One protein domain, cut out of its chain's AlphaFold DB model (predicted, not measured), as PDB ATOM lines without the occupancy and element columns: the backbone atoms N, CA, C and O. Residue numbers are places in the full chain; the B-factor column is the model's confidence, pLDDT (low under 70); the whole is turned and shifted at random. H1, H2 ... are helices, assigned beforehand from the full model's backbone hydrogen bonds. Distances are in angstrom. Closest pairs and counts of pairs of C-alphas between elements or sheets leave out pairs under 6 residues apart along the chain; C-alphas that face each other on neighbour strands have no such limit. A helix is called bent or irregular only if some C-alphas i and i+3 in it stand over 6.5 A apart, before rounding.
ATOM      1  N   ASP A  10     -20.574 -36.922 183.829       93.00
ATOM      2  CA  ASP A  10     -19.505 -37.831 184.274       93.00
ATOM      3  C   ASP A  10     -18.279 -37.908 183.335       93.00
ATOM      4  O   ASP A  10     -17.203 -38.359 183.734       93.00
ATOM      5  N   LEU A  11     -18.417 -37.524 182.061       95.38
ATOM      6  CA  LEU A  11     -17.317 -37.532 181.088       95.38
ATOM      7  C   LEU A  11     -16.454 -36.269 181.159       95.38
ATOM      8  O   LEU A  11     -15.337 -36.264 180.640       95.38
ATOM      9  N   PHE A  12     -16.941 -35.216 181.812       94.81
ATOM     10  CA  PHE A  12     -16.217 -33.959 181.994       94.81
ATOM     11  C   PHE A  12     -15.457 -33.892 183.320       94.81
ATOM     12  O   PHE A  12     -14.619 -33.008 183.502       94.81
ATOM     13  N   GLU A  13     -15.692 -34.857 184.205       90.94
ATOM     14  CA  GLU A  13     -15.086 -34.944 185.526       90.94
ATOM     15  C   GLU A  13     -14.027 -36.051 185.601       90.94
ATOM     16  O   GLU A  13     -14.051 -37.034 184.853       90.94
ATOM     17  N   THR A  14     -13.081 -35.893 186.532       89.25
ATOM     18  CA  THR A  14     -12.152 -36.970 186.903       89.25
ATOM     19  C   THR A  14     -12.821 -37.822 187.974       89.25
ATOM     20  O   THR A  14     -12.893 -37.422 189.135       89.25
ATOM     21  N   LEU A  15     -13.347 -38.977 187.575       85.69
ATOM     22  CA  LEU A  15     -14.023 -39.903 188.482       85.69
ATOM     23  C   LEU A  15     -13.021 -40.805 189.223       85.69
ATOM     24  O   LEU A  15     -11.932 -41.062 188.700       85.69
ATOM     25  N   PRO A  16     -13.381 -41.351 190.402       85.12
ATOM     26  CA  PRO A  16     -12.579 -42.376 191.063       85.12
ATOM     27  C   PRO A  16     -12.247 -43.531 190.109       85.12
ATOM     28  O   PRO A  16     -13.139 -44.119 189.499       85.12
ATOM     29  N   GLY A  17     -10.958 -43.848 189.981       82.50
ATOM     30  CA  GLY A  17     -10.466 -44.889 189.073       82.50
ATOM     31  C   GLY A  17     -10.067 -44.405 187.675       82.50
ATOM     32  O   GLY A  17      -9.555 -45.216 186.909       82.50
ATOM     33  N   ARG A  18     -10.233 -43.114 187.353       84.81
ATOM     34  CA  ARG A  18      -9.673 -42.501 186.138       84.81
ATOM     35  C   ARG A  18      -8.461 -41.634 186.455       84.81
ATOM     36  O   ARG A  18      -8.461 -40.899 187.439       84.81
ATOM     37  N   ALA A  19      -7.451 -41.683 185.590       88.44
ATOM     38  CA  ALA A  19      -6.293 -40.790 185.680       88.44
ATOM     39  C   ALA A  19      -6.598 -39.382 185.135       88.44
ATOM     40  O   ALA A  19      -5.972 -38.407 185.546       88.44
ATOM     41  N   VAL A  20      -7.559 -39.278 184.213       92.69
ATOM     42  CA  VAL A  20      -7.948 -38.043 183.524       92.69
ATOM     43  C   VAL A  20      -9.474 -37.965 183.369       92.69
ATOM     44  O   VAL A  20     -10.162 -38.976 183.514       92.69
ATOM     45  N   PRO A  21     -10.050 -36.789 183.062       94.25
ATOM     46  CA  PRO A  21     -11.448 -36.700 182.659       94.25
ATOM     47  C   PRO A  21     -11.783 -37.610 181.473       94.25
ATOM     48  O   PRO A  21     -10.974 -37.767 180.558       94.25
ATOM     49  N   GLY A  22     -13.010 -38.136 181.439       94.94
ATOM     50  CA  GLY A  22     -13.441 -39.093 180.411       94.94
ATOM     51  C   GLY A  22     -13.274 -38.587 178.972       94.94
ATOM     52  O   GLY A  22     -12.899 -39.354 178.095       94.94
ATOM     53  N   TYR A  23     -13.470 -37.291 178.709       95.75
ATOM     54  CA  TYR A  23     -13.253 -36.727 177.370       95.75
ATOM     55  C   TYR A  23     -11.788 -36.793 176.898       95.75
ATOM     56  O   TYR A  23     -11.553 -36.774 175.694       95.75
ATOM     57  N   LEU A  24     -10.803 -36.851 177.807       95.44
ATOM     58  CA  LEU A  24      -9.394 -37.043 177.438       95.44
ATOM     59  C   LEU A  24      -9.089 -38.510 177.135       95.44
ATOM     60  O   LEU A  24      -8.340 -38.774 176.197       95.44
ATOM     61  N   GLU A  25      -9.722 -39.448 177.846       94.94
ATOM     62  CA  GLU A  25      -9.687 -40.870 177.470       94.94
ATOM     63  C   GLU A  25     -10.287 -41.055 176.064       94.94
ATOM     64  O   GLU A  25      -9.723 -41.751 175.228       94.94
ATOM     65  N   LEU A  26     -11.388 -40.358 175.747       96.19
ATOM     66  CA  LEU A  26     -11.995 -40.374 174.407       96.19
ATOM     67  C   LEU A  26     -11.141 -39.700 173.329       96.19
ATOM     68  O   LEU A  26     -11.333 -39.978 172.147       96.19
ATOM     69  N   LEU A  27     -10.235 -38.793 173.702       96.12
ATOM     70  CA  LEU A  27      -9.378 -38.102 172.740       96.12
ATOM     71  C   LEU A  27      -8.288 -39.033 172.202       96.12
ATOM     72  O   LEU A  27      -8.033 -39.015 171.001       96.12
ATOM     73  N   ASN A  28      -7.675 -39.819 173.092       88.12
ATOM     74  CA  ASN A  28      -6.508 -40.647 172.784       88.12
ATOM     75  C   ASN A  28      -6.794 -42.157 172.747       88.12
ATOM     76  O   ASN A  28      -5.910 -42.884 172.327       88.12
ATOM     77  N   LEU A  29      -7.981 -42.603 173.183       87.69
ATOM     78  CA  LEU A  29      -8.583 -43.951 173.134       87.69
ATOM     79  C   LEU A  29      -7.768 -45.179 173.588       87.69
ATOM     80  O   LEU A  29      -8.391 -46.192 173.911       87.69
ATOM     81  N   HIS A  30      -6.451 -45.102 173.764       76.75
ATOM     82  CA  HIS A  30      -5.604 -46.208 174.210       76.75
ATOM     83  C   HIS A  30      -6.037 -46.822 175.560       76.75
ATOM     84  O   HIS A  30      -5.804 -48.007 175.795       76.75
ATOM     85  N   ASP A  31      -6.709 -46.058 176.430       80.19
ATOM     86  CA  ASP A  31      -7.338 -46.527 177.677       80.19
ATOM     87  C   ASP A  31      -8.845 -46.197 177.772       80.19
ATOM     88  O   ASP A  31      -9.453 -46.294 178.838       80.19
ATOM     89  N   GLY A  32      -9.490 -45.894 176.638       88.81
ATOM     90  CA  GLY A  32     -10.840 -45.319 176.544       88.81
ATOM     91  C   GLY A  32     -12.006 -46.178 177.047       88.81
ATOM     92  O   GLY A  32     -13.168 -45.782 176.926       88.81
ATOM     93  N   ARG A  33     -11.744 -47.366 177.604       92.56
ATOM     94  CA  ARG A  33     -12.778 -48.333 178.006       92.56
ATOM     95  C   ARG A  33     -13.731 -47.758 179.051       92.56
ATOM     96  O   ARG A  33     -14.944 -47.925 178.920       92.56
ATOM     97  N   SER A  34     -13.212 -47.090 180.080       93.19
ATOM     98  CA  SER A  34     -14.039 -46.481 181.127       93.19
ATOM     99  C   SER A  34     -14.934 -45.382 180.573       93.19
ATOM    100  O   SER A  34     -16.111 -45.325 180.936       93.19
ATOM    101  N   ALA A  35     -14.422 -44.512 179.702       95.12
ATOM    102  CA  ALA A  35     -15.233 -43.491 179.053       95.12
ATOM    103  C   ALA A  35     -16.314 -44.089 178.139       95.12
ATOM    104  O   ALA A  35     -17.464 -43.652 178.199       95.12
ATOM    105  N   VAL A  36     -16.005 -45.137 177.368       95.94
ATOM    106  CA  VAL A  36     -17.000 -45.838 176.532       95.94
ATOM    107  C   VAL A  36     -18.102 -46.486 177.379       95.94
ATOM    108  O   VAL A  36     -19.275 -46.407 177.019       95.94
ATOM    109  N   LEU A  37     -17.774 -47.064 178.538       95.50
ATOM    110  CA  LEU A  37     -18.784 -47.583 179.471       95.50
ATOM    111  C   LEU A  37     -19.677 -46.468 180.043       95.50
ATOM    112  O   LEU A  37     -20.893 -46.648 180.130       95.50
ATOM    113  N   SER A  38     -19.111 -45.301 180.377       95.62
ATOM    114  CA  SER A  38     -19.906 -44.129 180.771       95.62
ATOM    115  C   SER A  38     -20.814 -43.642 179.643       95.62
ATOM    116  O   SER A  38     -21.980 -43.354 179.902       95.62
ATOM    117  N   LEU A  39     -20.326 -43.606 178.398       96.94
ATOM    118  CA  LEU A  39     -21.148 -43.280 177.230       96.94
ATOM    119  C   LEU A  39     -22.306 -44.264 177.073       96.94
ATOM    120  O   LEU A  39     -23.433 -43.836 176.875       96.94
ATOM    121  N   ARG A  40     -22.067 -45.574 177.220       96.44
ATOM    122  CA  ARG A  40     -23.132 -46.590 177.157       96.44
ATOM    123  C   ARG A  40     -24.194 -46.369 178.222       96.44
ATOM    124  O   ARG A  40     -25.378 -46.389 177.905       96.44
ATOM    125  N   LYS A  41     -23.773 -46.130 179.466       96.62
ATOM    126  CA  LYS A  41     -24.687 -45.824 180.573       96.62
ATOM    127  C   LYS A  41     -25.516 -44.573 180.273       96.62
ATOM    128  O   LYS A  41     -26.725 -44.595 180.474       96.62
ATOM    129  N   ALA A  42     -24.881 -43.517 179.765       96.88
ATOM    130  CA  ALA A  42     -25.555 -42.283 179.375       96.88
ATOM    131  C   ALA A  42     -26.541 -42.511 178.214       96.88
ATOM    132  O   ALA A  42     -27.680 -42.072 178.278       96.88
ATOM    133  N   CYS A  43     -26.153 -43.265 177.184       96.94
ATOM    134  CA  CYS A  43     -27.011 -43.582 176.041       96.94
ATOM    135  C   CYS A  43     -28.151 -44.562 176.369       96.94
ATOM    136  O   CYS A  43     -29.089 -44.663 175.585       96.94
ATOM    137  N   ALA A  44     -28.087 -45.279 177.496       96.06
ATOM    138  CA  ALA A  44     -29.141 -46.183 177.958       96.06
ATOM    139  C   ALA A  44     -30.304 -45.464 178.668       96.06
ATOM    140  O   ALA A  44     -31.272 -46.117 179.061       96.06
ATOM    141  N   THR A  45     -30.220 -44.143 178.864       94.81
ATOM    142  CA  THR A  45     -31.346 -43.344 179.366       94.81
ATOM    143  C   THR A  45     -32.398 -43.116 178.271       94.81
ATOM    144  O   THR A  45     -32.388 -43.763 177.227       94.81
ATOM    145  N   ASP A  46     -33.320 -42.175 178.486       96.44
ATOM    146  CA  ASP A  46     -34.315 -41.809 177.480       96.44
ATOM    147  C   ASP A  46     -33.657 -41.318 176.174       96.44
ATOM    148  O   ASP A  46     -32.835 -40.397 176.182       96.44
ATOM    149  N   ARG A  47     -34.026 -41.936 175.043       96.69
ATOM    150  CA  ARG A  47     -33.419 -41.642 173.735       96.69
ATOM    151  C   ARG A  47     -33.658 -40.199 173.299       96.69
ATOM    152  O   ARG A  47     -32.758 -39.590 172.729       96.69
ATOM    153  N   GLN A  48     -34.839 -39.643 173.563       96.88
ATOM    154  CA  GLN A  48     -35.160 -38.277 173.158       96.88
ATOM    155  C   GLN A  48     -34.315 -37.266 173.940       96.88
ATOM    156  O   GLN A  48     -33.796 -36.316 173.350       96.88
ATOM    157  N   VAL A  49     -34.124 -37.500 175.242       96.25
ATOM    158  CA  VAL A  49     -33.219 -36.702 176.086       96.25
ATOM    159  C   VAL A  49     -31.781 -36.786 175.569       96.25
ATOM    160  O   VAL A  49     -31.145 -35.753 175.359       96.25
ATOM    161  N   VAL A  50     -31.287 -37.998 175.300       97.75
ATOM    162  CA  VAL A  50     -29.927 -38.234 174.786       97.75
ATOM    163  C   VAL A  50     -29.699 -37.504 173.464       97.75
ATOM    164  O   VAL A  50     -28.740 -36.742 173.346       97.75
ATOM    165  N   SER A  51     -30.586 -37.682 172.485       97.75
ATOM    166  CA  SER A  51     -30.447 -37.058 171.167       97.75
ATOM    167  C   SER A  51     -30.564 -35.535 171.248       97.75
ATOM    168  O   SER A  51     -29.790 -34.827 170.610       97.75
ATOM    169  N   SER A  52     -31.466 -35.002 172.080       97.06
ATOM    170  CA  SER A  52     -31.548 -33.556 172.335       97.06
ATOM    171  C   SER A  52     -30.228 -32.993 172.871       97.06
ATOM    172  O   SER A  52     -29.775 -31.942 172.414       97.06
ATOM    173  N   GLN A  53     -29.591 -33.693 173.810       97.56
ATOM    174  CA  GLN A  53     -28.324 -33.255 174.390       97.56
ATOM    175  C   GLN A  53     -27.157 -33.377 173.416       97.56
ATOM    176  O   GLN A  53     -26.360 -32.451 173.297       97.56
ATOM    177  N   VAL A  54     -27.084 -34.464 172.646       98.38
ATOM    178  CA  VAL A  54     -26.053 -34.634 171.611       98.38
ATOM    179  C   VAL A  54     -26.114 -33.507 170.578       98.38
ATOM    180  O   VAL A  54     -25.072 -32.935 170.257       98.38
ATOM    181  N   ARG A  55     -27.310 -33.104 170.124       98.38
ATOM    182  CA  ARG A  55     -27.477 -31.949 169.222       98.38
ATOM    183  C   ARG A  55     -26.956 -30.650 169.835       98.38
ATOM    184  O   ARG A  55     -26.185 -29.933 169.196       98.38
ATOM    185  N   ALA A  56     -27.329 -30.365 171.084       97.00
ATOM    186  CA  ALA A  56     -26.859 -29.177 171.797       97.00
ATOM    187  C   ALA A  56     -25.326 -29.169 171.933       97.00
ATOM    188  O   ALA A  56     -24.667 -28.165 171.655       97.00
ATOM    189  N   MET A  57     -24.746 -30.318 172.282       97.62
ATOM    190  CA  MET A  57     -23.308 -30.497 172.447       97.62
ATOM    191  C   MET A  57     -22.525 -30.371 171.130       97.62
ATOM    192  O   MET A  57     -21.435 -29.796 171.124       97.62
ATOM    193  N   LEU A  58     -23.067 -30.845 170.002       97.88
ATOM    194  CA  LEU A  58     -22.472 -30.650 168.671       97.88
ATOM    195  C   LEU A  58     -22.470 -29.172 168.252       97.88
ATOM    196  O   LEU A  58     -21.515 -28.703 167.627       97.88
ATOM    197  N   GLY A  59     -23.493 -28.414 168.657       95.06
ATOM    198  CA  GLY A  59     -23.567 -26.964 168.464       95.06
ATOM    199  C   GLY A  59     -22.634 -26.151 169.372       95.06
ATOM    200  O   GLY A  59     -22.434 -24.959 169.135       95.06
ATOM    201  N   HIS A  60     -22.039 -26.768 170.395       94.19
ATOM    202  CA  HIS A  60     -21.255 -26.066 171.406       94.19
ATOM    203  C   HIS A  60     -19.855 -25.652 170.905       94.19
ATOM    204  O   HIS A  60     -19.192 -26.356 170.146       94.19
ATOM    205  N   VAL A  61     -19.343 -24.500 171.354       90.94
ATOM    206  CA  VAL A  61     -18.061 -23.947 170.862       90.94
ATOM    207  C   VAL A  61     -16.830 -24.755 171.302       90.94
ATOM    208  O   VAL A  61     -15.830 -24.802 170.592       90.94
ATOM    209  N   ASN A  62     -16.898 -25.401 172.467       92.00
ATOM    210  CA  ASN A  62     -15.803 -26.175 173.058       92.00
ATOM    211  C   ASN A  62     -15.684 -27.567 172.421       92.00
ATOM    212  O   ASN A  62     -16.582 -28.396 172.570       92.00
ATOM    213  N   TRP A  63     -14.538 -27.846 171.799       95.12
ATOM    214  CA  TRP A  63     -14.237 -29.134 171.163       95.12
ATOM    215  C   TRP A  63     -14.408 -30.348 172.088       95.12
ATOM    216  O   TRP A  63     -14.793 -31.413 171.619       95.12
ATOM    217  N   ARG A  64     -14.177 -30.203 173.401       96.06
ATOM    218  CA  ARG A  64     -14.320 -31.306 174.375       96.06
ATOM    219  C   ARG A  64     -15.753 -31.825 174.417       96.06
ATOM    220  O   ARG A  64     -15.986 -33.026 174.471       96.06
ATOM    221  N   VAL A  65     -16.704 -30.896 174.357       97.25
ATOM    222  CA  VAL A  65     -18.143 -31.172 174.372       97.25
ATOM    223  C   VAL A  65     -18.549 -31.869 173.069       97.25
ATOM    224  O   VAL A  65     -19.199 -32.912 173.100       97.25
ATOM    225  N   LYS A  66     -18.052 -31.375 171.927       97.62
ATOM    226  CA  LYS A  66     -18.251 -32.002 170.609       97.62
ATOM    227  C   LYS A  66     -17.674 -33.416 170.524       97.62
ATOM    228  O   LYS A  66     -18.319 -34.291 169.958       97.62
ATOM    229  N   LEU A  67     -16.489 -33.657 171.090       98.31
ATOM    230  CA  LEU A  67     -15.858 -34.980 171.114       98.31
ATOM    231  C   LEU A  67     -16.717 -36.004 171.869       98.31
ATOM    232  O   LEU A  67     -16.921 -37.117 171.382       98.31
ATOM    233  N   VAL A  68     -17.248 -35.623 173.034       98.44
ATOM    234  CA  VAL A  68     -18.164 -36.481 173.796       98.44
ATOM    235  C   VAL A  68     -19.425 -36.777 172.982       98.44
ATOM    236  O   VAL A  68     -19.817 -37.938 172.883       98.44
ATOM    237  N   ALA A  69     -20.016 -35.767 172.337       98.56
ATOM    238  CA  ALA A  69     -21.206 -35.942 171.505       98.56
ATOM    239  C   ALA A  69     -20.955 -36.886 170.317       98.56
ATOM    240  O   ALA A  69     -21.718 -37.823 170.096       98.56
ATOM    241  N   ALA A  70     -19.847 -36.692 169.601       98.62
ATOM    242  CA  ALA A  70     -19.450 -37.522 168.466       98.62
ATOM    243  C   ALA A  70     -19.202 -38.987 168.878       98.62
ATOM    244  O   ALA A  70     -19.596 -39.920 168.175       98.62
ATOM    245  N   SER A  71     -18.613 -39.198 170.057       98.62
ATOM    246  CA  SER A  71     -18.423 -40.536 170.631       98.62
ATOM    247  C   SER A  71     -19.758 -41.171 171.043       98.62
ATOM    248  O   SER A  71     -19.993 -42.354 170.789       98.62
ATOM    249  N   ALA A  72     -20.671 -40.385 171.627       98.44
ATOM    250  CA  ALA A  72     -22.018 -40.827 171.982       98.44
ATOM    251  C   ALA A  72     -22.836 -41.241 170.751       98.44
ATOM    252  O   ALA A  72     -23.541 -42.245 170.811       98.44
ATOM    253  N   MET A  73     -22.706 -40.535 169.620       98.69
ATOM    254  CA  MET A  73     -23.364 -40.928 168.368       98.69
ATOM    255  C   MET A  73     -22.957 -42.332 167.917       98.69
ATOM    256  O   MET A  73     -23.822 -43.120 167.536       98.69
ATOM    257  N   ILE A  74     -21.666 -42.669 168.013       98.38
ATOM    258  CA  ILE A  74     -21.154 -44.003 167.669       98.38
ATOM    259  C   ILE A  74     -21.679 -45.051 168.651       98.38
ATOM    260  O   ILE A  74     -22.175 -46.100 168.230       98.38
ATOM    261  N   VAL A  75     -21.567 -44.795 169.956       97.75
ATOM    262  CA  VAL A  75     -21.940 -45.756 171.007       97.75
ATOM    263  C   VAL A  75     -23.453 -45.996 171.047       97.75
ATOM    264  O   VAL A  75     -23.882 -47.146 171.117       97.75
ATOM    265  N   GLY A  76     -24.255 -44.934 170.961       97.12
ATOM    266  CA  GLY A  76     -25.719 -44.966 171.025       97.12
ATOM    267  C   GLY A  76     -26.430 -45.152 169.680       97.12
ATOM    268  O   GLY A  76     -27.660 -45.222 169.657       97.12
ATOM    269  N   ASN A  77     -25.685 -45.227 168.570       96.62
ATOM    270  CA  ASN A  77     -26.225 -45.298 167.208       96.62
ATOM    271  C   ASN A  77     -27.261 -44.184 166.936       96.62
ATOM    272  O   ASN A  77     -28.430 -44.452 166.642       96.62
ATOM    273  N   LEU A  78     -26.847 -42.930 167.139       97.19
ATOM    274  CA  LEU A  78     -27.723 -41.749 167.107       97.19
ATOM    275  C   LEU A  78     -27.700 -41.076 165.728       97.19
ATOM    276  O   LEU A  78     -27.157 -39.982 165.561       97.19
ATOM    277  N   THR A  79     -28.266 -41.742 164.724       97.44
ATOM    278  CA  THR A  79     -28.296 -41.247 163.336       97.44
ATOM    279  C   THR A  79     -29.225 -40.044 163.144       97.44
ATOM    280  O   THR A  79     -29.101 -39.308 162.172       97.44
ATOM    281  N   GLU A  80     -30.115 -39.759 164.094       97.62
ATOM    282  CA  GLU A  80     -30.979 -38.577 164.065       97.62
ATOM    283  C   GLU A  80     -30.250 -37.247 164.346       97.62
ATOM    284  O   GLU A  80     -30.895 -36.198 164.321       97.62
ATOM    285  N   CYS A  81     -28.948 -37.276 164.657       98.38
ATOM    286  CA  CYS A  81     -28.114 -36.093 164.940       98.38
ATOM    287  C   CYS A  81     -27.092 -35.795 163.820       98.38
ATOM    288  O   CYS A  81     -26.092 -35.109 164.044       98.38
ATOM    289  N   LEU A  82     -27.275 -36.382 162.629       98.62
ATOM    290  CA  LEU A  82     -26.319 -36.273 161.521       98.62
ATOM    291  C   LEU A  82     -26.173 -34.839 160.999       98.62
ATOM    292  O   LEU A  82     -25.058 -34.418 160.694       98.62
ATOM    293  N   ASP A  83     -27.262 -34.075 160.927       98.31
ATOM    294  CA  ASP A  83     -27.222 -32.695 160.433       98.31
ATOM    295  C   ASP A  83     -26.357 -31.806 161.337       98.31
ATOM    296  O   ASP A  83     -25.521 -31.040 160.852       98.31
ATOM    297  N   GLU A  84     -26.480 -31.961 162.656       98.50
ATOM    298  CA  GLU A  84     -25.664 -31.238 163.629       98.50
ATOM    299  C   GLU A  84     -24.197 -31.670 163.594       98.50
ATOM    300  O   GLU A  84     -23.311 -30.833 163.774       98.50
ATOM    301  N   LEU A  85     -23.917 -32.949 163.327       98.69
ATOM    302  CA  LEU A  85     -22.548 -33.447 163.185       98.69
ATOM    303  C   LEU A  85     -21.849 -32.799 161.988       98.69
ATOM    304  O   LEU A  85     -20.732 -32.292 162.117       98.69
ATOM    305  N   TRP A  86     -22.513 -32.770 160.836       98.31
ATOM    306  CA  TRP A  86     -21.974 -32.131 159.639       98.31
ATOM    307  C   TRP A  86     -21.844 -30.617 159.803       98.31
ATOM    308  O   TRP A  86     -20.818 -30.049 159.429       98.31
ATOM    309  N   ALA A  87     -22.816 -29.967 160.444       97.00
ATOM    310  CA  ALA A  87     -22.709 -28.551 160.786       97.00
ATOM    311  C   ALA A  87     -21.554 -28.267 161.767       97.00
ATOM    312  O   ALA A  87     -20.949 -27.195 161.713       97.00
ATOM    313  N   ALA A  88     -21.232 -29.204 162.666       96.69
ATOM    314  CA  ALA A  88     -20.097 -29.092 163.577       96.69
ATOM    315  C   ALA A  88     -18.747 -29.266 162.862       96.69
ATOM    316  O   ALA A  88     -17.779 -28.611 163.256       96.69
ATOM    317  N   LEU A  89     -18.689 -30.111 161.825       96.81
ATOM    318  CA  LEU A  89     -17.519 -30.284 160.958       96.81
ATOM    319  C   LEU A  89     -17.205 -29.026 160.146       96.81
ATOM    320  O   LEU A  89     -16.040 -28.680 159.987       96.81
ATOM    321  N   ASP A  90     -18.230 -28.289 159.727       95.38
ATOM    322  CA  ASP A  90     -18.067 -27.038 158.981       95.38
ATOM    323  C   ASP A  90     -17.613 -25.857 159.875       95.38
ATOM    324  O   ASP A  90     -17.607 -24.705 159.440       95.38
ATOM    325  N   ARG A  91     -17.225 -26.103 161.137       92.56
ATOM    326  CA  ARG A  91     -16.767 -25.085 162.100       92.56
ATOM    327  C   ARG A  91     -15.406 -25.435 162.696       92.56
ATOM    328  O   ARG A  91     -15.086 -26.614 162.850       92.56
ATOM    329  N   PRO A  92     -14.608 -24.438 163.130       91.12
ATOM    330  CA  PRO A  92     -13.316 -24.705 163.758       91.12
ATOM    331  C   PRO A  92     -13.455 -25.611 164.989       91.12
ATOM    332  O   PRO A  92     -14.248 -25.342 165.896       91.12
ATOM    333  N   CYS A  93     -12.702 -26.711 164.986       92.06
ATOM    334  CA  CYS A  93     -12.709 -27.708 166.046       92.06
ATOM    335  C   CYS A  93     -11.363 -28.439 166.097       92.06
ATOM    336  O   CYS A  93     -10.909 -28.980 165.088       92.06
ATOM    337  N   TRP A  94     -10.748 -28.522 167.282       93.06
ATOM    338  CA  TRP A  94      -9.512 -29.293 167.487       93.06
ATOM    339  C   TRP A  94      -9.656 -30.768 167.096       93.06
ATOM    340  O   TRP A  94      -8.703 -31.362 166.584       93.06
ATOM    341  N   THR A  95     -10.840 -31.336 167.322       96.19
ATOM    342  CA  THR A  95     -11.151 -32.753 167.115       96.19
ATOM    343  C   THR A  95     -11.910 -33.010 165.815       96.19
ATOM    344  O   THR A  95     -12.684 -33.959 165.724       96.19
ATOM    345  N   SER A  96     -11.726 -32.166 164.792       97.00
ATOM    346  CA  SER A  96     -12.361 -32.382 163.485       97.00
ATOM    347  C   SER A  96     -12.083 -33.769 162.871       97.00
ATOM    348  O   SER A  96     -13.018 -34.306 162.281       97.00
ATOM    349  N   PRO A  97     -10.901 -34.411 163.042       98.38
ATOM    350  CA  PRO A  97     -10.707 -35.790 162.586       98.38
ATOM    351  C   PRO A  97     -11.633 -36.800 163.269       98.38
ATOM    352  O   PRO A  97     -12.215 -37.644 162.599       98.38
ATOM    353  N   GLN A  98     -11.827 -36.685 164.586       98.44
ATOM    354  CA  GLN A  98     -12.714 -37.567 165.347       98.44
ATOM    355  C   GLN A  98     -14.175 -37.387 164.921       98.44
ATOM    356  O   GLN A  98     -14.898 -38.361 164.747       98.44
ATOM    357  N   LEU A  99     -14.607 -36.145 164.677       98.69
ATOM    358  CA  LEU A  99     -15.947 -35.875 164.147       98.69
ATOM    359  C   LEU A  99     -16.123 -36.476 162.738       98.69
ATOM    360  O   LEU A  99     -17.182 -37.022 162.434       98.69
ATOM    361  N   ALA A 100     -15.092 -36.411 161.888       98.75
ATOM    362  CA  ALA A 100     -15.123 -36.994 160.547       98.75
ATOM    363  C   ALA A 100     -15.184 -38.529 160.606       98.75
ATOM    364  O   ALA A 100     -15.981 -39.141 159.898       98.75
ATOM    365  N   ALA A 101     -14.412 -39.143 161.505       98.81
ATOM    366  CA  ALA A 101     -14.469 -40.575 161.777       98.81
ATOM    367  C   ALA A 101     -15.850 -41.007 162.297       98.81
ATOM    368  O   ALA A 101     -16.381 -42.022 161.851       98.81
ATOM    369  N   THR A 102     -16.477 -40.214 163.177       98.81
ATOM    370  CA  THR A 102     -17.874 -40.424 163.585       98.81
ATOM    371  C   THR A 102     -18.814 -40.406 162.387       98.81
ATOM    372  O   THR A 102     -19.617 -41.326 162.256       98.81
ATOM    373  N   ALA A 103     -18.700 -39.418 161.494       98.81
ATOM    374  CA  ALA A 103     -19.543 -39.344 160.301       98.81
ATOM    375  C   ALA A 103     -19.368 -40.584 159.411       98.81
ATOM    376  O   ALA A 103     -20.360 -41.182 159.006       98.81
ATOM    377  N   ALA A 104     -18.129 -41.035 159.195       98.75
ATOM    378  CA  ALA A 104     -17.835 -42.242 158.420       98.75
ATOM    379  C   ALA A 104     -18.393 -43.534 159.040       98.75
ATOM    380  O   ALA A 104     -18.629 -44.505 158.326       98.75
ATOM    381  N   LEU A 105     -18.587 -43.570 160.364       98.62
ATOM    382  CA  LEU A 105     -19.126 -44.732 161.075       98.62
ATOM    383  C   LEU A 105     -20.656 -44.750 161.162       98.62
ATOM    384  O   LEU A 105     -21.227 -45.832 161.298       98.62
ATOM    385  N   VAL A 106     -21.310 -43.586 161.166       98.25
ATOM    386  CA  VAL A 106     -22.749 -43.478 161.479       98.25
ATOM    387  C   VAL A 106     -23.609 -42.967 160.325       98.25
ATOM    388  O   VAL A 106     -24.824 -43.150 160.373       98.25
ATOM    389  N   ASP A 107     -23.022 -42.334 159.307       98.56
ATOM    390  CA  ASP A 107     -23.760 -41.776 158.172       98.56
ATOM    391  C   ASP A 107     -23.692 -42.706 156.947       98.56
ATOM    392  O   ASP A 107     -22.608 -42.872 156.378       98.56
ATOM    393  N   PRO A 108     -24.816 -43.290 156.492       98.12
ATOM    394  CA  PRO A 108     -24.832 -44.068 155.253       98.12
ATOM    395  C   PRO A 108     -24.487 -43.227 154.011       98.12
ATOM    396  O   PRO A 108     -23.949 -43.771 153.049       98.12
ATOM    397  N   ASP A 109     -24.715 -41.910 154.053       98.38
ATOM    398  CA  ASP A 109     -24.449 -40.978 152.952       98.38
ATOM    399  C   ASP A 109     -23.083 -40.278 153.105       98.38
ATOM    400  O   ASP A 109     -22.838 -39.217 152.517       98.38
ATOM    401  N   PHE A 110     -22.179 -40.838 153.924       98.75
ATOM    402  CA  PHE A 110     -20.883 -40.226 154.230       98.75
ATOM    403  C   PHE A 110     -20.100 -39.839 152.973       98.75
ATOM    404  O   PHE A 110     -19.613 -38.711 152.887       98.75
ATOM    405  N   LEU A 111     -19.987 -40.746 151.996       98.75
ATOM    406  CA  LEU A 111     -19.186 -40.513 150.791       98.75
ATOM    407  C   LEU A 111     -19.704 -39.325 149.977       98.75
ATOM    408  O   LEU A 111     -18.904 -38.490 149.562       98.75
ATOM    409  N   ASP A 112     -21.020 -39.200 149.812       98.50
ATOM    410  CA  ASP A 112     -21.620 -38.100 149.053       98.50
ATOM    411  C   ASP A 112     -21.409 -36.759 149.767       98.50
ATOM    412  O   ASP A 112     -21.004 -35.761 149.160       98.50
ATOM    413  N   LYS A 113     -21.605 -36.728 151.089       98.62
ATOM    414  CA  LYS A 113     -21.419 -35.512 151.895       98.62
ATOM    415  C   LYS A 113     -19.948 -35.113 152.035       98.62
ATOM    416  O   LYS A 113     -19.649 -33.913 152.078       98.62
ATOM    417  N   ALA A 114     -19.036 -36.082 152.092       98.62
ATOM    418  CA  ALA A 114     -17.596 -35.852 152.081       98.62
ATOM    419  C   ALA A 114     -17.135 -35.328 150.715       98.62
ATOM    420  O   ALA A 114     -16.394 -34.347 150.667       98.62
ATOM    421  N   HIS A 115     -17.643 -35.894 149.616       98.56
ATOM    422  CA  HIS A 115     -17.342 -35.452 148.254       98.56
ATOM    423  C   HIS A 115     -17.675 -33.967 148.048       98.56
ATOM    424  O   HIS A 115     -16.848 -33.201 147.549       98.56
ATOM    425  N   VAL A 116     -18.852 -33.519 148.502       98.19
ATOM    426  CA  VAL A 116     -19.252 -32.099 148.434       98.19
ATOM    427  C   VAL A 116     -18.268 -31.195 149.183       98.19
ATOM    428  O   VAL A 116     -17.914 -30.119 148.694       98.19
ATOM    429  N   ARG A 117     -17.814 -31.610 150.370       97.94
ATOM    430  CA  ARG A 117     -16.898 -30.815 151.202       97.94
ATOM    431  C   ARG A 117     -15.488 -30.790 150.642       97.94
ATOM    432  O   ARG A 117     -14.892 -29.719 150.584       97.94
ATOM    433  N   LEU A 118     -14.977 -31.927 150.184       98.19
ATOM    434  CA  LEU A 118     -13.651 -32.035 149.583       98.19
ATOM    435  C   LEU A 118     -13.548 -31.232 148.276       98.19
ATOM    436  O   LEU A 118     -12.588 -30.484 148.100       98.19
ATOM    437  N   ASN A 119     -14.575 -31.243 147.420       97.81
ATOM    438  CA  ASN A 119     -14.616 -30.370 146.234       97.81
ATOM    439  C   ASN A 119     -14.566 -28.877 146.577       97.81
ATOM    440  O   ASN A 119     -14.040 -28.069 145.823       97.81
ATOM    441  N   ARG A 120     -15.099 -28.497 147.740       96.69
ATOM    442  CA  ARG A 120     -15.075 -27.114 148.238       96.69
ATOM    443  C   ARG A 120     -13.883 -26.819 149.146       96.69
ATOM    444  O   ARG A 120     -13.851 -25.764 149.768       96.69
ATOM    445  N   ARG A 121     -12.938 -27.755 149.266       96.44
ATOM    446  CA  ARG A 121     -11.761 -27.661 150.144       96.44
ATOM    447  C   ARG A 121     -12.089 -27.492 151.629       96.44
ATOM    448  O   ARG A 121     -11.313 -26.905 152.371       96.44
ATOM    449  N   CYS A 122     -13.211 -28.048 152.085       95.31
ATOM    450  CA  CYS A 122     -13.678 -27.983 153.475       95.31
ATOM    451  C   CYS A 122     -13.759 -26.534 153.994       95.31
ATOM    452  O   CYS A 122     -12.973 -26.145 154.869       95.31
ATOM    453  N   PRO A 123     -14.674 -25.717 153.433       93.38
ATOM    454  CA  PRO A 123     -14.821 -24.328 153.835       93.38
ATOM    455  C   PRO A 123     -15.300 -24.261 155.284       93.38
ATOM    456  O   PRO A 123     -16.180 -25.013 155.697       93.38
ATOM    457  N   MET A 124     -14.722 -23.345 156.052       91.00
ATOM    458  CA  MET A 124     -15.018 -23.177 157.468       91.00
ATOM    459  C   MET A 124     -15.942 -21.983 157.668       91.00
ATOM    460  O   MET A 124     -15.622 -20.848 157.306       91.00
ATOM    461  N   VAL A 125     -17.073 -22.224 158.322       89.00
ATOM    462  CA  VAL A 125     -17.947 -21.172 158.828       89.00
ATOM    463  C   VAL A 125     -17.246 -20.532 160.022       89.00
ATOM    464  O   VAL A 125     -17.210 -21.064 161.134       89.00
ATOM    465  N   SER A 126     -16.629 -19.378 159.776       73.56
ATOM    466  CA  SER A 126     -16.043 -18.567 160.836       73.56
ATOM    467  C   SER A 126     -17.157 -17.874 161.617       73.56
ATOM    468  O   SER A 126     -17.502 -16.725 161.333       73.56
ATOM    469  N   ASP A 127     -17.640 -18.521 162.671       65.88
ATOM    470  CA  ASP A 127     -18.359 -17.821 163.728       65.88
ATOM    471  C   ASP A 127     -17.358 -16.892 164.425       65.88
ATOM    472  O   ASP A 127     -16.635 -17.285 165.345       65.88
ATOM    473  N   ARG A 128     -17.276 -15.634 163.975       61.34
ATOM    474  CA  ARG A 128     -16.634 -14.574 164.756       61.34
ATOM    475  C   ARG A 128     -17.495 -14.368 165.993       61.34
ATOM    476  O   ARG A 128     -18.296 -13.448 166.016       61.34
ATOM    477  N   ASN A 129     -17.372 -15.229 166.999       63.19
ATOM    478  CA  ASN A 129     -18.021 -15.002 168.277       63.19
ATOM    479  C   ASN A 129     -17.281 -13.830 168.948       63.19
ATOM    480  O   ASN A 129     -16.156 -14.023 169.427       63.19
ATOM    481  N   PRO A 130     -17.854 -12.610 168.954       61.56
ATOM    482  CA  PRO A 130     -17.139 -11.419 169.403       61.56
ATOM    483  C   PRO A 130     -16.917 -11.429 170.921       61.56
ATOM    484  O   PRO A 130     -16.164 -10.612 171.436       61.56
ATOM    485  N   THR A 131     -17.558 -12.360 171.637       76.75
ATOM    486  CA  THR A 131     -17.528 -12.437 173.100       76.75
ATOM    487  C   THR A 131     -16.301 -13.165 173.655       76.75
ATOM    488  O   THR A 131     -15.950 -12.956 174.813       76.75
ATOM    489  N   LEU A 132     -15.610 -13.987 172.851       77.81
ATOM    490  CA  LEU A 132     -14.420 -14.720 173.295       77.81
ATOM    491  C   LEU A 132     -13.130 -13.988 172.909       77.81
ATOM    492  O   LEU A 132     -12.916 -13.646 171.739       77.81
ATOM    493  N   SER A 133     -12.227 -13.841 173.885       84.06
ATOM    494  CA  SER A 133     -10.851 -13.394 173.642       84.06
ATOM    495  C   SER A 133     -10.127 -14.345 172.682       84.06
ATOM    496  O   SER A 133     -10.501 -15.511 172.542       84.06
ATOM    497  N   ALA A 134      -9.063 -13.872 172.026       80.69
ATOM    498  CA  ALA A 134      -8.286 -14.696 171.096       80.69
ATOM    499  C   ALA A 134      -7.755 -15.984 171.757       80.69
ATOM    500  O   ALA A 134      -7.846 -17.059 171.167       80.69
ATOM    501  N   ILE A 135      -7.285 -15.892 173.007       82.69
ATOM    502  CA  ILE A 135      -6.801 -17.043 173.784       82.69
ATOM    503  C   ILE A 135      -7.946 -18.014 174.082       82.69
ATOM    504  O   ILE A 135      -7.824 -19.206 173.804       82.69
ATOM    505  N   ALA A 136      -9.075 -17.523 174.604       82.94
ATOM    506  CA  ALA A 136     -10.219 -18.378 174.924       82.94
ATOM    507  C   ALA A 136     -10.753 -19.094 173.675       82.94
ATOM    508  O   ALA A 136     -11.070 -20.282 173.717       82.94
ATOM    509  N   ARG A 137     -10.778 -18.391 172.537       79.50
ATOM    510  CA  ARG A 137     -11.158 -18.949 171.239       79.50
ATOM    511  C   ARG A 137     -10.192 -20.035 170.782       79.50
ATOM    512  O   ARG A 137     -10.641 -21.110 170.407       79.50
ATOM    513  N   HIS A 138      -8.886 -19.792 170.869       81.75
ATOM    514  CA  HIS A 138      -7.870 -20.783 170.513       81.75
ATOM    515  C   HIS A 138      -7.983 -22.059 171.369       81.75
ATOM    516  O   HIS A 138      -7.948 -23.172 170.847       81.75
ATOM    517  N   VAL A 139      -8.201 -21.910 172.679       83.88
ATOM    518  CA  VAL A 139      -8.373 -23.043 173.604       83.88
ATOM    519  C   VAL A 139      -9.654 -23.837 173.317       83.88
ATOM    520  O   VAL A 139      -9.656 -25.067 173.427       83.88
ATOM    521  N   ALA A 140     -10.747 -23.154 172.967       80.62
ATOM    522  CA  ALA A 140     -12.055 -23.775 172.765       80.62
ATOM    523  C   ALA A 140     -12.260 -24.352 171.355       80.62
ATOM    524  O   ALA A 140     -12.861 -25.416 171.224       80.62
ATOM    525  N   MET A 141     -11.764 -23.677 170.317       79.75
ATOM    526  CA  MET A 141     -12.061 -23.974 168.908       79.75
ATOM    527  C   MET A 141     -10.844 -24.473 168.122       79.75
ATOM    528  O   MET A 141     -11.001 -25.109 167.086       79.75
ATOM    529  N   GLY A 142      -9.635 -24.204 168.615       73.56
ATOM    530  CA  GLY A 142      -8.391 -24.479 167.905       73.56
ATOM    531  C   GLY A 142      -7.887 -23.345 167.042       73.56
ATOM    532  O   GLY A 142      -8.443 -22.242 167.073       73.56
ATOM    533  N   PRO A 143      -6.757 -23.563 166.349       66.81
ATOM    534  CA  PRO A 143      -6.213 -22.571 165.445       66.81
ATOM    535  C   PRO A 143      -7.245 -22.335 164.344       66.81
ATOM    536  O   PRO A 143      -7.578 -23.239 163.580       66.81
ATOM    537  N   ALA A 144      -7.777 -21.116 164.281       63.56
ATOM    538  CA  ALA A 144      -8.462 -20.679 163.081       63.56
ATOM    539  C   ALA A 144      -7.405 -20.614 161.975       63.56
ATOM    540  O   ALA A 144      -6.361 -19.991 162.165       63.56
ATOM    541  N   SER A 145      -7.636 -21.291 160.851       63.12
ATOM    542  CA  SER A 145      -6.850 -21.005 159.659       63.12
ATOM    543  C   SER A 145      -7.346 -19.678 159.086       63.12
ATOM    544  O   SER A 145      -8.549 -19.470 158.910       63.12
ATOM    545  N   ASP A 146      -6.424 -18.776 158.766       63.03
ATOM    546  CA  ASP A 146      -6.771 -17.513 158.100       63.03
ATOM    547  C   ASP A 146      -7.275 -17.741 156.660       63.03
ATOM    548  O   ASP A 146      -7.881 -16.863 156.055       63.03
ATOM    549  N   ALA A 147      -7.065 -18.948 156.120       68.00
ATOM    550  CA  ALA A 147      -7.387 -19.337 154.750       68.00
ATOM    551  C   ALA A 147      -8.865 -19.712 154.516       68.00
ATOM    552  O   ALA A 147      -9.223 -20.070 153.396       68.00
ATOM    553  N   GLY A 148      -9.713 -19.694 155.554       81.06
ATOM    554  CA  GLY A 148     -11.137 -20.041 155.435       81.06
ATOM    555  C   GLY A 148     -11.425 -21.522 155.153       81.06
ATOM    556  O   GLY A 148     -12.582 -21.883 154.962       81.06
ATOM    557  N   HIS A 149     -10.401 -22.379 155.165       86.00
ATOM    558  CA  HIS A 149     -10.476 -23.816 154.886       86.00
ATOM    559  C   HIS A 149      -9.683 -24.609 155.928       86.00
ATOM    560  O   HIS A 149      -8.633 -24.153 156.394       86.00
ATOM    561  N   SER A 150     -10.143 -25.807 156.290       92.00
ATOM    562  CA  SER A 150      -9.444 -26.660 157.259       92.00
ATOM    563  C   SER A 150      -8.642 -27.759 156.567       92.00
ATOM    564  O   SER A 150      -9.197 -28.793 156.209       92.00
ATOM    565  N   ALA A 151      -7.322 -27.570 156.446       94.31
ATOM    566  CA  ALA A 151      -6.405 -28.603 155.945       94.31
ATOM    567  C   ALA A 151      -6.495 -29.900 156.772       94.31
ATOM    568  O   ALA A 151      -6.521 -30.993 156.217       94.31
ATOM    569  N   LYS A 152      -6.650 -29.774 158.097       94.94
ATOM    570  CA  LYS A 152      -6.794 -30.913 159.015       94.94
ATOM    571  C   LYS A 152      -8.069 -31.717 158.758       94.94
ATOM    572  O   LYS A 152      -8.040 -32.943 158.755       94.94
ATOM    573  N   LEU A 153      -9.202 -31.038 158.561       96.25
ATOM    574  CA  LEU A 153     -10.455 -31.715 158.217       96.25
ATOM    575  C   LEU A 153     -10.400 -32.299 156.804       96.25
ATOM    576  O   LEU A 153     -10.861 -33.417 156.596       96.25
ATOM    577  N   PHE A 154      -9.825 -31.561 155.855       97.50
ATOM    578  CA  PHE A 154      -9.644 -32.030 154.487       97.50
ATOM    579  C   PHE A 154      -8.866 -33.348 154.467       97.50
ATOM    580  O   PHE A 154      -9.358 -34.334 153.933       97.50
ATOM    581  N   SER A 155      -7.708 -33.383 155.127       98.06
ATOM    582  CA  SER A 155      -6.865 -34.571 155.286       98.06
ATOM    583  C   SER A 155      -7.619 -35.742 155.932       98.06
ATOM    584  O   SER A 155      -7.612 -36.850 155.398       98.06
ATOM    585  N   ALA A 156      -8.371 -35.487 157.011       98.50
ATOM    586  CA  ALA A 156      -9.203 -36.499 157.666       98.50
ATOM    587  C   ALA A 156     -10.269 -37.104 156.734       98.50
ATOM    588  O   ALA A 156     -10.373 -38.325 156.620       98.50
ATOM    589  N   LEU A 157     -11.059 -36.267 156.049       98.69
ATOM    590  CA  LEU A 157     -12.088 -36.737 155.116       98.69
ATOM    591  C   LEU A 157     -11.471 -37.462 153.918       98.69
ATOM    592  O   LEU A 157     -11.983 -38.503 153.517       98.69
ATOM    593  N   PHE A 158     -10.369 -36.942 153.377       98.69
ATOM    594  CA  PHE A 158      -9.660 -37.544 152.254       98.69
ATOM    595  C   PHE A 158      -9.189 -38.965 152.598       98.69
ATOM    596  O   PHE A 158      -9.497 -39.904 151.866       98.69
ATOM    597  N   ALA A 159      -8.532 -39.144 153.749       98.75
ATOM    598  CA  ALA A 159      -8.060 -40.446 154.216       98.75
ATOM    599  C   ALA A 159      -9.211 -41.445 154.440       98.75
ATOM    600  O   ALA A 159      -9.138 -42.590 153.992       98.75
ATOM    601  N   LEU A 160     -10.310 -41.009 155.064       98.81
ATOM    602  CA  LEU A 160     -11.500 -41.845 155.269       98.81
ATOM    603  C   LEU A 160     -12.160 -42.247 153.939       98.81
ATOM    604  O   LEU A 160     -12.562 -43.397 153.765       98.81
ATOM    605  N   CYS A 161     -12.254 -41.333 152.970       98.75
ATOM    606  CA  CYS A 161     -12.755 -41.646 151.631       98.75
ATOM    607  C   CYS A 161     -11.834 -42.620 150.882       98.75
ATOM    608  O   CYS A 161     -12.331 -43.482 150.155       98.75
ATOM    609  N   GLN A 162     -10.516 -42.522 151.077       98.50
ATOM    610  CA  GLN A 162      -9.542 -43.444 150.492       98.50
ATOM    611  C   GLN A 162      -9.697 -44.855 151.069       98.50
ATOM    612  O   GLN A 162      -9.773 -45.827 150.316       98.50
ATOM    613  N   GLU A 163      -9.822 -44.971 152.392       98.62
ATOM    614  CA  GLU A 163     -10.076 -46.237 153.086       98.62
ATOM    615  C   GLU A 163     -11.377 -46.902 152.599       98.62
ATOM    616  O   GLU A 163     -11.422 -48.111 152.362       98.62
ATOM    617  N   LEU A 164     -12.421 -46.097 152.376       98.31
ATOM    618  CA  LEU A 164     -13.710 -46.533 151.831       98.31
ATOM    619  C   LEU A 164     -13.713 -46.708 150.302       98.31
ATOM    620  O   LEU A 164     -14.751 -47.039 149.730       98.31
ATOM    621  N   LYS A 165     -12.562 -46.538 149.639       97.94
ATOM    622  CA  LYS A 165     -12.364 -46.743 148.194       97.94
ATOM    623  C   LYS A 165     -13.301 -45.898 147.323       97.94
ATOM    624  O   LYS A 165     -13.841 -46.385 146.328       97.94
ATOM    625  N   ALA A 166     -13.490 -44.632 147.687       98.12
ATOM    626  CA  ALA A 166     -14.269 -43.686 146.898       98.12
ATOM    627  C   ALA A 166     -13.678 -43.531 145.483       98.12
ATOM    628  O   ALA A 166     -12.556 -43.055 145.314       98.12
ATOM    629  N   SER A 167     -14.433 -43.921 144.453       97.38
ATOM    630  CA  SER A 167     -13.944 -43.947 143.064       97.38
ATOM    631  C   SER A 167     -13.596 -42.562 142.512       97.38
ATOM    632  O   SER A 167     -12.670 -42.438 141.715       97.38
ATOM    633  N   TRP A 168     -14.304 -41.523 142.960       97.25
ATOM    634  CA  TRP A 168     -14.083 -40.128 142.568       97.25
ATOM    635  C   TRP A 168     -12.832 -39.502 143.205       97.25
ATOM    636  O   TRP A 168     -12.404 -38.430 142.788       97.25
ATOM    637  N   LEU A 169     -12.212 -40.153 144.196       97.38
ATOM    638  CA  LEU A 169     -11.065 -39.582 144.909       97.38
ATOM    639  C   LEU A 169      -9.802 -39.517 144.042       97.38
ATOM    640  O   LEU A 169      -8.985 -38.621 144.228       97.38
ATOM    641  N   VAL A 170      -9.664 -40.437 143.079       95.94
ATOM    642  CA  VAL A 170      -8.500 -40.508 142.179       95.94
ATOM    643  C   VAL A 170      -8.357 -39.233 141.354       95.94
ATOM    644  O   VAL A 170      -7.247 -38.757 141.160       95.94
ATOM    645  N   GLU A 171      -9.470 -38.664 140.884       95.81
ATOM    646  CA  GLU A 171      -9.457 -37.399 140.147       95.81
ATOM    647  C   GLU A 171      -8.987 -36.259 141.057       95.81
ATOM    648  O   GLU A 171      -8.018 -35.568 140.735       95.81
ATOM    649  N   LEU A 172      -9.585 -36.157 142.247       96.19
ATOM    650  CA  LEU A 172      -9.271 -35.127 143.233       96.19
ATOM    651  C   LEU A 172      -7.794 -35.153 143.675       96.19
ATOM    652  O   LEU A 172      -7.177 -34.106 143.839       96.19
ATOM    653  N   GLU A 173      -7.201 -36.338 143.847       95.81
ATOM    654  CA  GLU A 173      -5.794 -36.510 144.250       95.81
ATOM    655  C   GLU A 173      -4.798 -35.917 143.238       95.81
ATOM    656  O   GLU A 173      -3.682 -35.522 143.594       95.81
ATOM    657  N   THR A 174      -5.188 -35.832 141.963       96.69
ATOM    658  CA  THR A 174      -4.308 -35.300 140.914       96.69
ATOM    659  C   THR A 174      -4.201 -33.778 140.923       96.69
ATOM    660  O   THR A 174      -3.230 -33.249 140.374       96.69
ATOM    661  N   GLU A 175      -5.128 -33.083 141.585       97.81
ATOM    662  CA  GLU A 175      -5.204 -31.626 141.624       97.81
ATOM    663  C   GLU A 175      -4.091 -31.024 142.504       97.81
ATOM    664  O   GLU A 175      -3.822 -31.464 143.625       97.81
ATOM    665  N   ASP A 176      -3.394 -30.002 142.000       97.56
ATOM    666  CA  ASP A 176      -2.214 -29.456 142.685       97.56
ATOM    667  C   ASP A 176      -2.558 -28.703 143.976       97.56
ATOM    668  O   ASP A 176      -1.787 -28.735 144.940       97.56
ATOM    669  N   ASP A 177      -3.724 -28.060 144.037       95.69
ATOM    670  CA  ASP A 177      -4.197 -27.399 145.250       95.69
ATOM    671  C   ASP A 177      -4.605 -28.412 146.332       95.69
ATOM    672  O   ASP A 177      -4.382 -28.160 147.517       95.69
ATOM    673  N   VAL A 178      -5.109 -29.588 145.944       96.25
ATOM    674  CA  VAL A 178      -5.366 -30.712 146.857       96.25
ATOM    675  C   VAL A 178      -4.063 -31.221 147.469       96.25
ATOM    676  O   VAL A 178      -3.965 -31.325 148.693       96.25
ATOM    677  N   LYS A 179      -3.022 -31.446 146.657       96.44
ATOM    678  CA  LYS A 179      -1.689 -31.829 147.162       96.44
ATOM    679  C   LYS A 179      -1.125 -30.779 148.118       96.44
ATOM    680  O   LYS A 179      -0.581 -31.129 149.165       96.44
ATOM    681  N   ALA A 180      -1.276 -29.496 147.785       94.69
ATOM    682  CA  ALA A 180      -0.832 -28.400 148.641       94.69
ATOM    683  C   ALA A 180      -1.593 -28.358 149.978       94.69
ATOM    684  O   ALA A 180      -0.979 -28.138 151.021       94.69
ATOM    685  N   LEU A 181      -2.909 -28.601 149.969       93.50
ATOM    686  CA  LEU A 181      -3.727 -28.671 151.183       93.50
ATOM    687  C   LEU A 181      -3.346 -29.852 152.075       93.50
ATOM    688  O   LEU A 181      -3.214 -29.666 153.284       93.50
ATOM    689  N   LEU A 182      -3.126 -31.033 151.494       95.69
ATOM    690  CA  LEU A 182      -2.655 -32.208 152.230       95.69
ATOM    691  C   LEU A 182      -1.273 -31.951 152.847       95.69
ATOM    692  O   LEU A 182      -1.073 -32.194 154.033       95.69
ATOM    693  N   ALA A 183      -0.346 -31.358 152.089       95.00
ATOM    694  CA  ALA A 183       0.976 -30.986 152.597       95.00
ATOM    695  C   ALA A 183       0.931 -29.898 153.691       95.00
ATOM    696  O   ALA A 183       1.849 -29.798 154.508       95.00
ATOM    697  N   ALA A 184      -0.117 -29.071 153.721       92.88
ATOM    698  CA  ALA A 184      -0.304 -28.040 154.739       92.88
ATOM    699  C   ALA A 184      -0.831 -28.589 156.078       92.88
ATOM    700  O   ALA A 184      -0.783 -27.874 157.088       92.88
ATOM    701  N   ASP A 185      -1.323 -29.831 156.122       93.19
ATOM    702  CA  ASP A 185      -1.822 -30.445 157.348       93.19
ATOM    703  C   ASP A 185      -0.687 -30.906 158.274       93.19
ATOM    704  O   ASP A 185      -0.204 -32.033 158.238       93.19
ATOM    705  N   ARG A 186      -0.287 -30.011 159.179       90.62
ATOM    706  CA  ARG A 186       0.781 -30.264 160.159       90.62
ATOM    707  C   ARG A 186       0.405 -31.247 161.268       90.62
ATOM    708  O   ARG A 186       1.280 -31.620 162.043       90.62
ATOM    709  N   HIS A 187      -0.878 -31.570 161.414       89.50
ATOM    710  CA  HIS A 187      -1.377 -32.373 162.531       89.50
ATOM    711  C   HIS A 187      -1.725 -33.800 162.128       89.50
ATOM    712  O   HIS A 187      -2.234 -34.522 162.978       89.50
ATOM    713  N   ASP A 188      -1.502 -34.171 160.866       94.69
ATOM    714  CA  ASP A 188      -1.812 -35.497 160.340       94.69
ATOM    715  C   ASP A 188      -3.255 -35.937 160.660       94.69
ATOM    716  O   ASP A 188      -3.532 -36.974 161.263       94.69
ATOM    717  N   GLY A 189      -4.211 -35.073 160.307       96.75
ATOM    718  CA  GLY A 189      -5.637 -35.301 160.503       96.75
ATOM    719  C   GLY A 189      -6.130 -36.594 159.856       96.75
ATOM    720  O   GLY A 189      -7.041 -37.213 160.404       96.75
ATOM    721  N   GLY A 190      -5.511 -37.017 158.748       97.94
ATOM    722  CA  GLY A 190      -5.739 -38.305 158.099       97.94
ATOM    723  C   GLY A 190      -5.465 -39.484 159.031       97.94
ATOM    724  O   GLY A 190      -6.391 -40.239 159.331       97.94
ATOM    725  N   SER A 191      -4.236 -39.605 159.547       98.06
ATOM    726  CA  SER A 191      -3.877 -40.704 160.455       98.06
ATOM    727  C   SER A 191      -4.698 -40.665 161.745       98.06
ATOM    728  O   SER A 191      -5.256 -41.686 162.141       98.06
ATOM    729  N   ILE A 192      -4.899 -39.478 162.342       97.75
ATOM    730  CA  ILE A 192      -5.735 -39.334 163.550       97.75
ATOM    731  C   ILE A 192      -7.150 -39.874 163.312       97.75
ATOM    732  O   ILE A 192      -7.697 -40.548 164.183       97.75
ATOM    733  N   ALA A 193      -7.772 -39.561 162.170       98.44
ATOM    734  CA  ALA A 193      -9.124 -40.027 161.879       98.44
ATOM    735  C   ALA A 193      -9.180 -41.554 161.758       98.44
ATOM    736  O   ALA A 193     -10.070 -42.171 162.342       98.44
ATOM    737  N   LEU A 194      -8.238 -42.155 161.026       98.50
ATOM    738  CA  LEU A 194      -8.182 -43.600 160.799       98.50
ATOM    739  C   LEU A 194      -7.921 -44.372 162.098       98.50
ATOM    740  O   LEU A 194      -8.691 -45.278 162.431       98.50
ATOM    741  N   ASP A 195      -6.897 -43.974 162.854       97.69
ATOM    742  CA  ASP A 195      -6.515 -44.616 164.114       97.69
ATOM    743  C   ASP A 195      -7.656 -44.526 165.128       97.69
ATOM    744  O   ASP A 195      -8.113 -45.536 165.672       97.69
ATOM    745  N   TRP A 196      -8.210 -43.324 165.312       98.00
ATOM    746  CA  TRP A 196      -9.314 -43.116 166.242       98.00
ATOM    747  C   TRP A 196     -10.562 -43.915 165.837       98.00
ATOM    748  O   TRP A 196     -11.204 -44.526 166.696       98.00
ATOM    749  N   LYS A 197     -10.890 -43.979 164.534       98.25
ATOM    750  CA  LYS A 197     -12.002 -44.795 164.018       98.25
ATOM    751  C   LYS A 197     -11.816 -46.277 164.354       98.25
ATOM    752  O   LYS A 197     -12.769 -46.934 164.785       98.25
ATOM    753  N   ALA A 198     -10.611 -46.808 164.155       97.56
ATOM    754  CA  ALA A 198     -10.293 -48.202 164.445       97.56
ATOM    755  C   ALA A 198     -10.388 -48.503 165.952       97.56
ATOM    756  O   ALA A 198     -11.000 -49.503 166.355       97.56
ATOM    757  N   GLU A 199      -9.855 -47.617 166.797       97.12
ATOM    758  CA  GLU A 199      -9.852 -47.801 168.248       97.12
ATOM    759  C   GLU A 199     -11.258 -47.721 168.852       97.12
ATOM    760  O   GLU A 199     -11.656 -48.616 169.606       97.12
ATOM    761  N   ILE A 200     -12.065 -46.719 168.479       97.19
ATOM    762  CA  ILE A 200     -13.417 -46.586 169.038       97.19
ATOM    763  C   ILE A 200     -14.327 -47.731 168.596       97.19
ATOM    764  O   ILE A 200     -15.168 -48.188 169.372       97.19
ATOM    765  N   THR A 201     -14.132 -48.244 167.378       96.88
ATOM    766  CA  THR A 201     -14.863 -49.414 166.875       96.88
ATOM    767  C   THR A 201     -14.520 -50.650 167.703       96.88
ATOM    768  O   THR A 201     -15.418 -51.363 168.161       96.88
ATOM    769  N   THR A 202     -13.228 -50.870 167.961       96.06
ATOM    770  CA  THR A 202     -12.742 -51.962 168.813       96.06
ATOM    771  C   THR A 202     -13.333 -51.879 170.219       96.06
ATOM    772  O   THR A 202     -13.940 -52.841 170.694       96.06
ATOM    773  N   LEU A 203     -13.225 -50.719 170.870       94.56
ATOM    774  CA  LEU A 203     -13.725 -50.511 172.230       94.56
ATOM    775  C   LEU A 203     -15.245 -50.638 172.322       94.56
ATOM    776  O   LEU A 203     -15.757 -51.237 173.273       94.56
ATOM    777  N   LYS A 204     -15.983 -50.115 171.334       93.62
ATOM    778  CA  LYS A 204     -17.433 -50.307 171.242       93.62
ATOM    779  C   LYS A 204     -17.754 -51.799 171.209       93.62
ATOM    780  O   LYS A 204     -18.568 -52.239 172.008       93.62
ATOM    781  N   ASN A 205     -17.091 -52.594 170.377       92.44
ATOM    782  CA  ASN A 205     -17.393 -54.023 170.260       92.44
ATOM    783  C   ASN A 205     -17.009 -54.834 171.510       92.44
ATOM    784  O   ASN A 205     -17.723 -55.760 171.873       92.44
ATOM    785  N   GLN A 206     -15.933 -54.466 172.208       90.75
ATOM    786  CA  GLN A 206     -15.499 -55.131 173.449       90.75
ATOM    787  C   GLN A 206     -16.374 -54.820 174.673       90.75
ATOM    788  O   GLN A 206     -16.246 -55.463 175.713       90.75
ATOM    789  N   THR A 207     -17.212 -53.788 174.580       80.94
ATOM    790  CA  THR A 207     -18.093 -53.331 175.664       80.94
ATOM    791  C   THR A 207     -19.574 -53.586 175.373       80.94
ATOM    792  O   THR A 207     -20.419 -53.120 176.139       80.94
ATOM    793  N   ALA A 208     -19.885 -54.254 174.256       71.88
ATOM    794  CA  ALA A 208     -21.232 -54.692 173.888       71.88
ATOM    795  C   ALA A 208     -21.627 -55.946 174.671       71.88
ATOM    796  O   ALA A 208     -22.804 -55.989 175.086       71.88
TER     797      ALA A 208
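AT A GLANCE: This is residues 10 to 208 of the 208 residues of an uncharacterized protein of Asticcacaulis sp. AC460 (UniProt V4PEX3). Six helices, H3, H4, H5, H6, H7 and H9, lie side by side as an up-and-down bundle, each running against the one before it, and the longest helix, H12, crosses one side of it on the slant. H1 and H2 cover one end, H10 and H11 lie at the other, and H8 sits off one side, touching no helix, between the long link from H7 and the short link to H9. The 199 printed residues hold twelve named helices, H1 to H12 in order, and no named strand: the class is all helix. The whole is compact, with a radius of gyration of the C-alphas of 16.4 A and spans of 50 by 41 by 31 A.

HOW THE PARTS SIT: Start at H1, residues 22 to 28, which touches H2, residues 33 to 43, at a steep tilt of 54 degrees, with C-alphas 22 and 35 closest at 4.9 A. Go on to H3, residues 47 to 58, H4, residues 63 to 76, H5, residues 79 to 89, and H6, residues 96 to 106; each touches the next as a helical hairpin. H4 also touches H1, closest at C-alphas 23 and 68, 6.1 A, and, with residues 71 to 76 alone, H2, at C-alphas 43 and 76, 5.4 A. H7, residues 110 to 119, touches H6 only at the corner, and only just, with 3 pairs of C-alphas within 8 A. H8, residues 134 to 141, is close to H4 but not clearly touching, C-alphas 63 and 140 being 6.0 A apart. H9, residues 151 to 163, touches H6, at C-alphas 97 and 156, 5.2 A, and H7, at C-alphas 118 and 154, 6.3 A. H9 only just touches H10, residues 169 to 173, with 3 pairs within 8 A, and with residues 151 to 155 alone touches H11, residues 176 to 184. In H12, residues 189 to 206, C-alpha 193 is 4.6 A from C-alpha 97 of H6, at a steep tilt of 47 degrees, and C-alpha 190 is 3.9 A from C-alpha 156 of H9. Each O i to N i+4 pair is within hydrogen-bond range except in H5, with 5 of 7.

IN THESE COORDINATES: Find C-alpha 22, where H1 begins, at (-13.441, -39.093, 180.411). H4 covers 19.6 A and H9 18.2 A. H5 is irregular: its C-alphas 80 and 83 are 7.9 A apart. H12 runs 25.7 A to C-alpha 206 at (-15.499, -55.131, 173.449).

THE WHOLE: The C-alphas farthest apart, Pro 16 and Thr 174, are 51.3 A apart. The printed part has no cut; its one long link is H7 to H8. Look for pLDDT under 70 at residues 127 to 130 and 143 to 147.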